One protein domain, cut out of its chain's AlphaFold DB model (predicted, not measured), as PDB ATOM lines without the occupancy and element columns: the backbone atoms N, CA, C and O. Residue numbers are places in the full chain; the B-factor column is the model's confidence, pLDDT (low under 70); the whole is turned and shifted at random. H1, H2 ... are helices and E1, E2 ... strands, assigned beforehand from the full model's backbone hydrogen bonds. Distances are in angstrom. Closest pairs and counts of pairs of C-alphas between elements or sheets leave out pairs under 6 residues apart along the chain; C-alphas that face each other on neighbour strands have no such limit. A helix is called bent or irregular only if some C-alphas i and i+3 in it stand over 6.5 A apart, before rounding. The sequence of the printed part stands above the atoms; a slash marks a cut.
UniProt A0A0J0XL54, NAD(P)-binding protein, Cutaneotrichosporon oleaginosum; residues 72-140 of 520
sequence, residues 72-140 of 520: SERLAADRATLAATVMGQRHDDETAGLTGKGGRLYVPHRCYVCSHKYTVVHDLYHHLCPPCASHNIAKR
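What this domain is: This is residues 72 to 140 of the 520 residues of the protein "NAD(P)-binding protein" of Cutaneotrichosporon oleaginosum (UniProt A0A0J0XL54). A small two-stranded hairpin, with E1 sharply bent, lies between two helices: H1 packs on E1, and H2 follows E2 on the other side. The 69 printed residues hold H1, E1, E2 and H2 in chain order, with an antiparallel sheet E1 - E2, class mixed. The whole is compact, with a radius of gyration of the C-alphas of 11.7 A and spans of 35 by 25 by 17 A.

How they stand to each other: E1, residues 103 to 110, bends by 101 degrees at residue 106. It forms an antiparallel hairpin with E2, residues 117 to 121; N 105 and O 119 are 2.8 A apart, within hydrogen-bond range. The closest C-alphas of E1 and H1, residues 72 to 83, are those of Leu 105 and Asp 78, 5.2 A. H2, residues 130 to 140, is apart from H1 and E1. In H1 and H2 every O i to N i+4 pair is within hydrogen-bond range.

Where its parts are: H1 spans 16.4 A from C-alpha 72 at (30.721, 103.983, 106.800), E1 15.2 A, E2 11.2 A, and H2 15.1 A to C-alpha 140 at (22.392, 74.643, 87.393).

The domain as a whole: The C-alphas farthest apart, of Ser 72 and Lys 139, are 36.9 A apart. The printed part has no cut. The link H1 to E1 is long. Residues 91 to 92 and 94 to 96 have pLDDT under 70.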
ATOM      1  N   SER A  72      30.861 105.157 105.930       90.62
ATOM      2  CA  SER A  72      30.721 103.983 106.800       90.62
ATOM      3  C   SER A  72      29.316 103.390 106.718       90.62
ATOM      4  O   SER A  72      29.192 102.177 106.572       90.62
ATOM      5  N   GLU A  73      28.280 104.233 106.718       92.31
ATOM      6  CA  GLU A  73      26.881 103.799 106.587       92.31
ATOM      7  C   GLU A  73      26.623 103.111 105.244       92.31
ATOM      8  O   GLU A  73      26.015 102.045 105.204       92.31
ATOM      9  N   ARG A  74      27.165 103.652 104.145       91.50
ATOM     10  CA  ARG A  74      27.067 103.023 102.817       91.50
ATOM     11  C   ARG A  74      27.717 101.643 102.772       91.50
ATOM     12  O   ARG A  74      27.120 100.706 102.263       91.50
ATOM     13  N   LEU A  75      28.917 101.501 103.336       91.12
ATOM     14  CA  LEU A  75      29.600 100.204 103.395       91.12
ATOM     15  C   LEU A  75      28.876  99.208 104.311       91.12
ATOM     16  O   LEU A  75      28.901  98.010 104.044       91.12
ATOM     17  N   ALA A  76      28.242  99.682 105.385       91.56
ATOM     18  CA  ALA A  76      27.413  98.842 106.244       91.56
ATOM     19  C   ALA A  76      26.150  98.356 105.514       91.56
ATOM     20  O   ALA A  76      25.842  97.169 105.577       91.56
ATOM     21  N   ALA A  77      25.479  99.235 104.763       91.81
ATOM     22  CA  ALA A  77      24.323  98.883 103.940       91.81
ATOM     23  C   ALA A  77      24.686  97.909 102.802       91.81
ATOM     24  O   ALA A  77      23.956  96.949 102.555       91.81
ATOM     25  N   ASP A  78      25.840  98.104 102.157       93.25
ATOM     26  CA  ASP A  78      26.358  97.178 101.144       93.25
ATOM     27  C   ASP A  78      26.608  95.790 101.749       93.25
ATOM     28  O   ASP A  78      26.138  94.794 101.207       93.25
ATOM     29  N   ARG A  79      27.272  95.710 102.915       91.88
ATOM     30  CA  ARG A  79      27.474  94.432 103.624       91.88
ATOM     31  C   ARG A  79      26.156  93.755 103.987       91.88
ATOM     32  O   ARG A  79      26.039  92.552 103.789       91.88
ATOM     33  N   ALA A  80      25.173  94.511 104.477       93.00
ATOM     34  CA  ALA A  80      23.850  93.974 104.796       93.00
ATOM     35  C   ALA A  80      23.136  93.431 103.547       93.00
ATOM     36  O   ALA A  80      22.535  92.364 103.603       93.00
ATOM     37  N   THR A  81      23.257  94.121 102.408       93.44
ATOM     38  CA  THR A  81      22.689  93.671 101.127       93.44
ATOM     39  C   THR A  81      23.325  92.363 100.664       93.44
ATOM     40  O   THR A  81      22.620  91.442 100.267       93.44
ATOM     41  N   LEU A  82      24.655  92.254 100.734       92.94
ATOM     42  CA  LEU A  82      25.365  91.031 100.352       92.94
ATOM     43  C   LEU A  82      25.003  89.863 101.280       92.94
ATOM     44  O   LEU A  82      24.677  88.784 100.790       92.94
ATOM     45  N   ALA A  83      24.985  90.099 102.595       91.38
ATOM     46  CA  ALA A  83      24.629  89.102 103.604       91.38
ATOM     47  C   ALA A  83      23.159  88.652 103.539       91.38
ATOM     48  O   ALA A  83      22.839  87.595 104.063       91.38
ATOM     49  N   ALA A  84      22.266  89.423 102.905       93.31
ATOM     50  CA  ALA A  84      20.856  89.067 102.737       93.31
ATOM     51  C   ALA A  84      20.591  88.108 101.563       93.31
ATOM     52  O   ALA A  84      19.516  87.514 101.492       93.31
ATOM     53  N   THR A  85      21.538  87.925 100.642       93.00
ATOM     54  CA  THR A  85      21.422  86.931  99.558       93.00
ATOM     55  C   THR A  85      21.512  85.497 100.088       93.00
ATOM     56  O   THR A  85      22.062  85.274 101.163       93.00
ATOM     57  N   VAL A  86      21.039  84.506  99.325       91.38
ATOM     58  CA  VAL A  86      21.147  83.082  99.710       91.38
ATOM     59  C   VAL A  86      22.602  82.707  99.999       91.38
ATOM     60  O   VAL A  86      22.910  82.166 101.058       91.38
ATOM     61  N   MET A  87      23.510  83.023  99.073       90.38
ATOM     62  CA  MET A  87      24.927  82.687  99.216       90.38
ATOM     63  C   MET A  87      25.613  83.498 100.323       90.38
ATOM     64  O   MET A  87      26.527  82.994 100.969       90.38
ATOM     65  N   GLY A  88      25.162  84.728 100.585       87.69
ATOM     66  CA  GLY A  88      25.691  85.576 101.655       87.69
ATOM     67  C   GLY A  88      25.260  85.164 103.066       87.69
ATOM     68  O   GLY A  88      25.990  85.439 104.015       87.69
ATOM     69  N   GLN A  89      24.121  84.478 103.208       83.12
ATOM     70  CA  GLN A  89      23.656  83.908 104.483       83.12
ATOM     71  C   GLN A  89      24.384  82.605 104.854       83.12
ATOM     72  O   GLN A  89      24.231  82.090 105.962       83.12
ATOM     73  N   ARG A  90      25.154  82.035 103.923       79.50
ATOM     74  CA  ARG A  90      25.716  80.694 104.059       79.50
ATOM     75  C   ARG A  90      26.896  80.659 105.029       79.50
ATOM     76  O   ARG A  90      27.819  81.465 104.934       79.50
ATOM     77  N   HIS A  91      26.903  79.659 105.909       65.31
ATOM     78  CA  HIS A  91      28.007  79.416 106.844       65.31
ATOM     79  C   HIS A  91      28.899  78.214 106.483       65.31
ATOM     80  O   HIS A  91      30.076  78.230 106.847       65.31
ATOM     81  N   ASP A  92      28.384  77.199 105.774       68.88
ATOM     82  CA  ASP A  92      29.182  76.051 105.296       68.88
ATOM     83  C   ASP A  92      29.125  75.892 103.773       68.88
ATOM     84  O   ASP A  92      29.299  76.910 103.124       68.88
ATOM     85  N   ASP A  93      28.932  74.701 103.188       73.06
ATOM     86  CA  ASP A  93      28.931  74.476 101.728       73.06
ATOM     87  C   ASP A  93      27.508  74.420 101.110       73.06
ATOM     88  O   ASP A  93      27.353  74.495  99.890       73.06
ATOM     89  N   GLU A  94      26.456  74.340 101.936       69.62
ATOM     90  CA  GLU A  94      25.065  74.083 101.518       69.62
ATOM     91  C   GLU A  94      24.152  75.314 101.589       69.62
ATOM     92  O   GLU A  94      24.259  76.131 102.499       69.62
ATOM     93  N   THR A  95      23.220  75.426 100.638       66.25
ATOM     94  CA  THR A  95      22.249  76.532 100.508       66.25
ATOM     95  C   THR A  95      20.792  76.095 100.705       66.25
ATOM     96  O   THR A  95      19.877  76.911 100.586       66.25
ATOM     97  N   ALA A  96      20.556  74.814 101.006       68.31
ATOM     98  CA  ALA A  96      19.217  74.248 101.123       68.31
ATOM     99  C   ALA A  96      18.399  74.939 102.229       68.31
ATOM    100  O   ALA A  96      18.861  75.098 103.356       68.31
ATOM    101  N   GLY A  97      17.169  75.345 101.898       72.75
ATOM    102  CA  GLY A  97      16.240  75.987 102.834       72.75
ATOM    103  C   GLY A  97      16.469  77.485 103.071       72.75
ATOM    104  O   GLY A  97      15.700  78.096 103.809       72.75
ATOM    105  N   LEU A  98      17.477  78.099 102.443       80.69
ATOM    106  CA  LEU A  98      17.722  79.538 102.551       80.69
ATOM    107  C   LEU A  98      16.899  80.329 101.526       80.69
ATOM    108  O   LEU A  98      16.820  79.973 100.351       80.69
ATOM    109  N   THR A  99      16.347  81.461 101.959       86.69
ATOM    110  CA  THR A  99      15.690  82.443 101.084       86.69
ATOM    111  C   THR A  99      16.501  83.728 101.065       86.69
ATOM    112  O   THR A  99      16.768  84.303 102.120       86.69
ATOM    113  N   GLY A 100      16.882  84.189  99.879       87.38
ATOM    114  CA  GLY A 100      17.708  85.379  99.716       87.38
ATOM    115  C   GLY A 100      16.934  86.571  99.182       87.38
ATOM    116  O   GLY A 100      15.941  86.420  98.474       87.38
ATOM    117  N   LYS A 101      17.438  87.764  99.488       91.44
ATOM    118  CA  LYS A 101      16.971  89.017  98.903       91.44
ATOM    119  C   LYS A 101      18.168  89.834  98.439       91.44
ATOM    120  O   LYS A 101      19.009  90.232  99.242       91.44
ATOM    121  N   GLY A 102      18.233  90.072  97.138       89.12
ATOM    122  CA  GLY A 102      19.203  90.941  96.503       89.12
ATOM    123  C   GLY A 102      18.886  92.413  96.748       89.12
ATOM    124  O   GLY A 102      17.999  92.790  97.517       89.12
ATOM    125  N   GLY A 103      19.625  93.285  96.076       91.38
ATOM    126  CA  GLY A 103      19.483  94.722  96.267       91.38
ATOM    127  C   GLY A 103      20.442  95.518  95.403       91.38
ATOM    128  O   GLY A 103      20.956  95.022  94.400       91.38
ATOM    129  N   ARG A 104      20.682  96.774  95.781       93.25
ATOM    130  CA  ARG A 104      21.564  97.673  95.037       93.25
ATOM    131  C   ARG A 104      22.617  98.289  95.944       93.25
ATOM    132  O   ARG A 104      22.284  98.939  96.927       93.25
ATOM    133  N   LEU A 105      23.873  98.123  95.555       92.44
ATOM    134  CA  LEU A 105      25.041  98.607  96.276       92.44
ATOM    135  C   LEU A 105      25.295 100.097  96.015       92.44
ATOM    136  O   LEU A 105      25.078 100.622  94.914       92.44
ATOM    137  N   TYR A 106      25.828 100.778  97.021       91.75
ATOM    138  CA  TYR A 106      26.384 102.123  96.935       91.75
ATOM    139  C   TYR A 106      27.779 102.117  96.307       91.75
ATOM    140  O   TYR A 106      28.133 103.057  95.588       91.75
ATOM    141  N   VAL A 107      28.582 101.083  96.577       90.62
ATOM    142  CA  VAL A 107      29.920 100.903  96.006       90.62
ATOM    143  C   VAL A 107      29.902  99.753  94.993       90.62
ATOM    144  O   VAL A 107      29.492  98.648  95.335       90.62
ATOM    145  N   PRO A 108      30.367  99.967  93.745       92.44
ATOM    146  CA  PRO A 108      30.436  98.889  92.765       92.44
ATOM    147  C   PRO A 108      31.346  97.741  93.223       92.44
ATOM    148  O   PRO A 108      32.518  97.962  93.536       92.44
ATOM    149  N   HIS A 109      30.824  96.516  93.187       91.50
ATOM    150  CA  HIS A 109      31.550  95.283  93.489       91.50
ATOM    151  C   HIS A 109      32.117  94.660  92.208       91.50
ATOM    152  O   HIS A 109      31.555  94.854  91.135       91.50
ATOM    153  N   ARG A 110      33.217  93.900  92.281       95.19
ATOM    154  CA  ARG A 110      33.734  93.134  91.127       95.19
ATOM    155  C   ARG A 110      33.078  91.757  91.062       95.19
ATOM    156  O   ARG A 110      32.955  91.092  92.086       95.19
ATOM    157  N   CYS A 111      32.646  91.341  89.877       96.00
ATOM    158  CA  CYS A 111      32.118  89.999  89.641       96.00
ATOM    159  C   CYS A 111      33.226  88.952  89.809       96.00
ATOM    160  O   CYS A 111      34.310  89.122  89.256       96.00
ATOM    161  N   TYR A 112      32.939  87.866  90.524       95.69
ATOM    162  CA  TYR A 112      33.848  86.736  90.726       95.69
ATOM    163  C   TYR A 112      34.293  86.091  89.402       95.69
ATOM    164  O   TYR A 112      35.464  85.759  89.247       95.69
ATOM    165  N   VAL A 113      33.377  85.985  88.434       95.50
ATOM    166  CA  VAL A 113      33.613  85.323  87.142       95.50
ATOM    167  C   VAL A 113      34.309  86.260  86.151       95.50
ATOM    168  O   VAL A 113      35.442  86.032  85.741       95.50
ATOM    169  N   CYS A 114      33.649  87.356  85.762       95.06
ATOM    170  CA  CYS A 114      34.119  88.215  84.670       95.06
ATOM    171  C   CYS A 114      34.913  89.447  85.129       95.06
ATOM    172  O   CYS A 114      35.341  90.246  84.300       95.06
ATOM    173  N   SER A 115      35.072  89.663  86.442       94.56
ATOM    174  CA  SER A 115      35.707  90.855  87.032       94.56
ATOM    175  C   SER A 115      35.042  92.210  86.722       94.56
ATOM    176  O   SER A 115      35.513  93.237  87.227       94.56
ATOM    177  N   HIS A 116      33.942  92.242  85.958       93.75
ATOM    178  CA  HIS A 116      33.174  93.458  85.680       93.75
ATOM    179  C   HIS A 116      32.599  94.051  86.972       93.75
ATOM    180  O   HIS A 116      32.235  93.321  87.898       93.75
ATOM    181  N   LYS A 117      32.526  95.383  87.045       95.31
ATOM    182  CA  LYS A 117      31.966  96.075  88.209       95.31
ATOM    183  C   LYS A 117      30.447  96.107  88.122       95.31
ATOM    184  O   LYS A 117      29.920  96.474  87.089       95.31
ATOM    185  N   TYR A 118      29.741  95.805  89.197       93.81
ATOM    186  CA  TYR A 118      28.281  95.819  89.220       93.81
ATOM    187  C   TYR A 118      27.764  96.379  90.543       93.81
ATOM    188  O   TYR A 118      28.489  96.452  91.534       93.81
ATOM    189  N   THR A 119      26.512  96.830  90.539       94.31
ATOM    190  CA  THR A 119      25.847  97.376  91.735       94.31
ATOM    191  C   THR A 119      24.528  96.681  92.035       94.31
ATOM    192  O   THR A 119      24.080  96.738  93.168       94.31
ATOM    193  N   VAL A 120      23.919  95.998  91.065       94.06
ATOM    194  CA  VAL A 120      22.688  95.226  91.268       94.06
ATOM    195  C   VAL A 120      23.042  93.792  91.653       94.06
ATOM    196  O   VAL A 120      23.699  93.095  90.885       94.06
ATOM    197  N   VAL A 121      22.611  93.366  92.835       94.00
ATOM    198  CA  VAL A 121      22.913  92.062  93.434       94.00
ATOM    199  C   VAL A 121      21.736  91.115  93.224       94.00
ATOM    200  O   VAL A 121      20.588  91.505  93.436       94.00
ATOM    201  N   HIS A 122      22.029  89.879  92.819       93.62
ATOM    202  CA  HIS A 122      21.038  88.825  92.616       93.62
ATOM    203  C   HIS A 122      20.612  88.192  93.955       93.62
ATOM    204  O   HIS A 122      21.415  88.111  94.878       93.62
ATOM    205  N   ASP A 123      19.379  87.685  94.059       93.69
ATOM    206  CA  ASP A 123      18.820  87.106  95.293       93.69
ATOM    207  C   ASP A 123      19.618  85.874  95.754       93.69
ATOM    208  O   ASP A 123      19.894  85.699  96.940       93.69
ATOM    209  N   LEU A 124      20.041  85.050  94.789       93.69
ATOM    210  CA  LEU A 124      20.950  83.918  94.995       93.69
ATOM    211  C   LEU A 124      22.417  84.338  95.228       93.69
ATOM    212  O   LEU A 124      22.987  83.950  96.241       93.69
ATOM    213  N   TYR A 125      23.032  85.115  94.324       94.88
ATOM    214  CA  TYR A 125      24.483  85.366  94.327       94.88
ATOM    215  C   TYR A 125      24.863  86.779  94.787       94.88
ATOM    216  O   TYR A 125      24.545  87.764  94.118       94.88
ATOM    217  N   HIS A 126      25.686  86.867  95.836       93.31
ATOM    218  CA  HIS A 126      26.328  88.106  96.308       93.31
ATOM    219  C   HIS A 126      27.609  88.486  95.563       93.31
ATOM    220  O   HIS A 126      28.089  89.606  95.712       93.31
ATOM    221  N   HIS A 127      28.205  87.574  94.792       94.88
ATOM    222  CA  HIS A 127      29.500  87.806  94.139       94.88
ATOM    223  C   HIS A 127      29.477  87.720  92.608       94.88
ATOM    224  O   HIS A 127      30.521  87.882  91.974       94.88
ATOM    225  N   LEU A 128      28.310  87.536  91.989       96.31
ATOM    226  CA  LEU A 128      28.160  87.474  90.533       96.31
ATOM    227  C   LEU A 128      27.334  88.668  90.043       96.31
ATOM    228  O   LEU A 128      26.289  88.983  90.606       96.31
ATOM    229  N   CYS A 129      27.781  89.314  88.962       95.44
ATOM    230  CA  CYS A 129      26.946  90.298  88.273       95.44
ATOM    231  C   CYS A 129      25.714  89.616  87.643       95.44
ATOM    232  O   CYS A 129      25.776  88.412  87.366       95.44
ATOM    233  N   PRO A 130      24.623  90.352  87.352       94.38
ATOM    234  CA  PRO A 130      23.385  89.750  86.856       94.38
ATOM    235  C   PRO A 130      23.551  88.837  85.625       94.38
ATOM    236  O   PRO A 130      23.018  87.730  85.657       94.38
ATOM    237  N   PRO A 131      24.350  89.181  84.589       95.19
ATOM    238  CA  PRO A 131      24.584  88.268  83.464       95.19
ATOM    239  C   PRO A 131      25.249  86.945  83.869       95.19
ATOM    240  O   PRO A 131      24.819  85.873  83.444       95.19
ATOM    241  N   CYS A 132      26.276  86.996  84.725       96.56
ATOM    242  CA  CYS A 132      26.949  85.792  85.215       96.56
ATOM    243  C   CYS A 132      26.038  84.970  86.133       96.56
ATOM    244  O   CYS A 132      26.054  83.745  86.046       96.56
ATOM    245  N   ALA A 133      25.236  85.620  86.982       96.12
ATOM    246  CA  ALA A 133      24.254  84.959  87.839       96.12
ATOM    247  C   ALA A 133      23.229  84.175  87.005       96.12
ATOM    248  O   ALA A 133      23.065  82.972  87.212       96.12
ATOM    249  N   SER A 134      22.619  84.818  86.003       95.25
ATOM    250  CA  SER A 134      21.670  84.175  85.085       95.25
ATOM    251  C   SER A 134      22.303  83.013  84.322       95.25
ATOM    252  O   SER A 134      21.696  81.950  84.201       95.25
ATOM    253  N   HIS A 135      23.545  83.174  83.853       96.38
ATOM    254  CA  HIS A 135      24.272  82.096  83.184       96.38
ATOM    255  C   HIS A 135      24.509  80.892  84.110       96.38
ATOM    256  O   HIS A 135      24.270  79.756  83.710       96.38
ATOM    257  N   ASN A 136      24.924  81.124  85.360       96.75
ATOM    258  CA  ASN A 136      25.141  80.048  86.332       96.75
ATOM    259  C   ASN A 136      23.831  79.340  86.702       96.75
ATOM    260  O   ASN A 136      23.812  78.117  86.779       96.75
ATOM    261  N   ILE A 137      22.719  80.069  86.849       95.44
ATOM    262  CA  ILE A 137      21.391  79.468  87.078       95.44
ATOM    263  C   ILE A 137      20.985  78.571  85.908       95.44
ATOM    264  O   ILE A 137      20.551  77.443  86.129       95.44
ATOM    265  N   ALA A 138      21.177  79.031  84.670       96.06
ATOM    266  CA  ALA A 138      20.896  78.210  83.494       96.06
ATOM    267  C   ALA A 138      21.734  76.919  83.497       96.06
ATOM    268  O   ALA A 138      21.214  75.842  83.224       96.06
ATOM    269  N   LYS A 139      23.014  77.002  83.880       96.94
ATOM    270  CA  LYS A 139      23.891  75.830  84.016       96.94
ATOM    271  C   LYS A 139      23.476  74.902  85.164       96.94
ATOM    272  O   LYS A 139      23.527  73.687  84.992       96.94
ATOM    273  N   ARG A 140      22.975  75.434  86.287       94.69
ATOM    274  CA  ARG A 140      22.392  74.643  87.393       94.69
ATOM    275  C   ARG A 140      21.151  73.856  86.978       94.69
ATOM    276  O   ARG A 140      20.928  72.791  87.544       94.69
TER     277      ARG A 140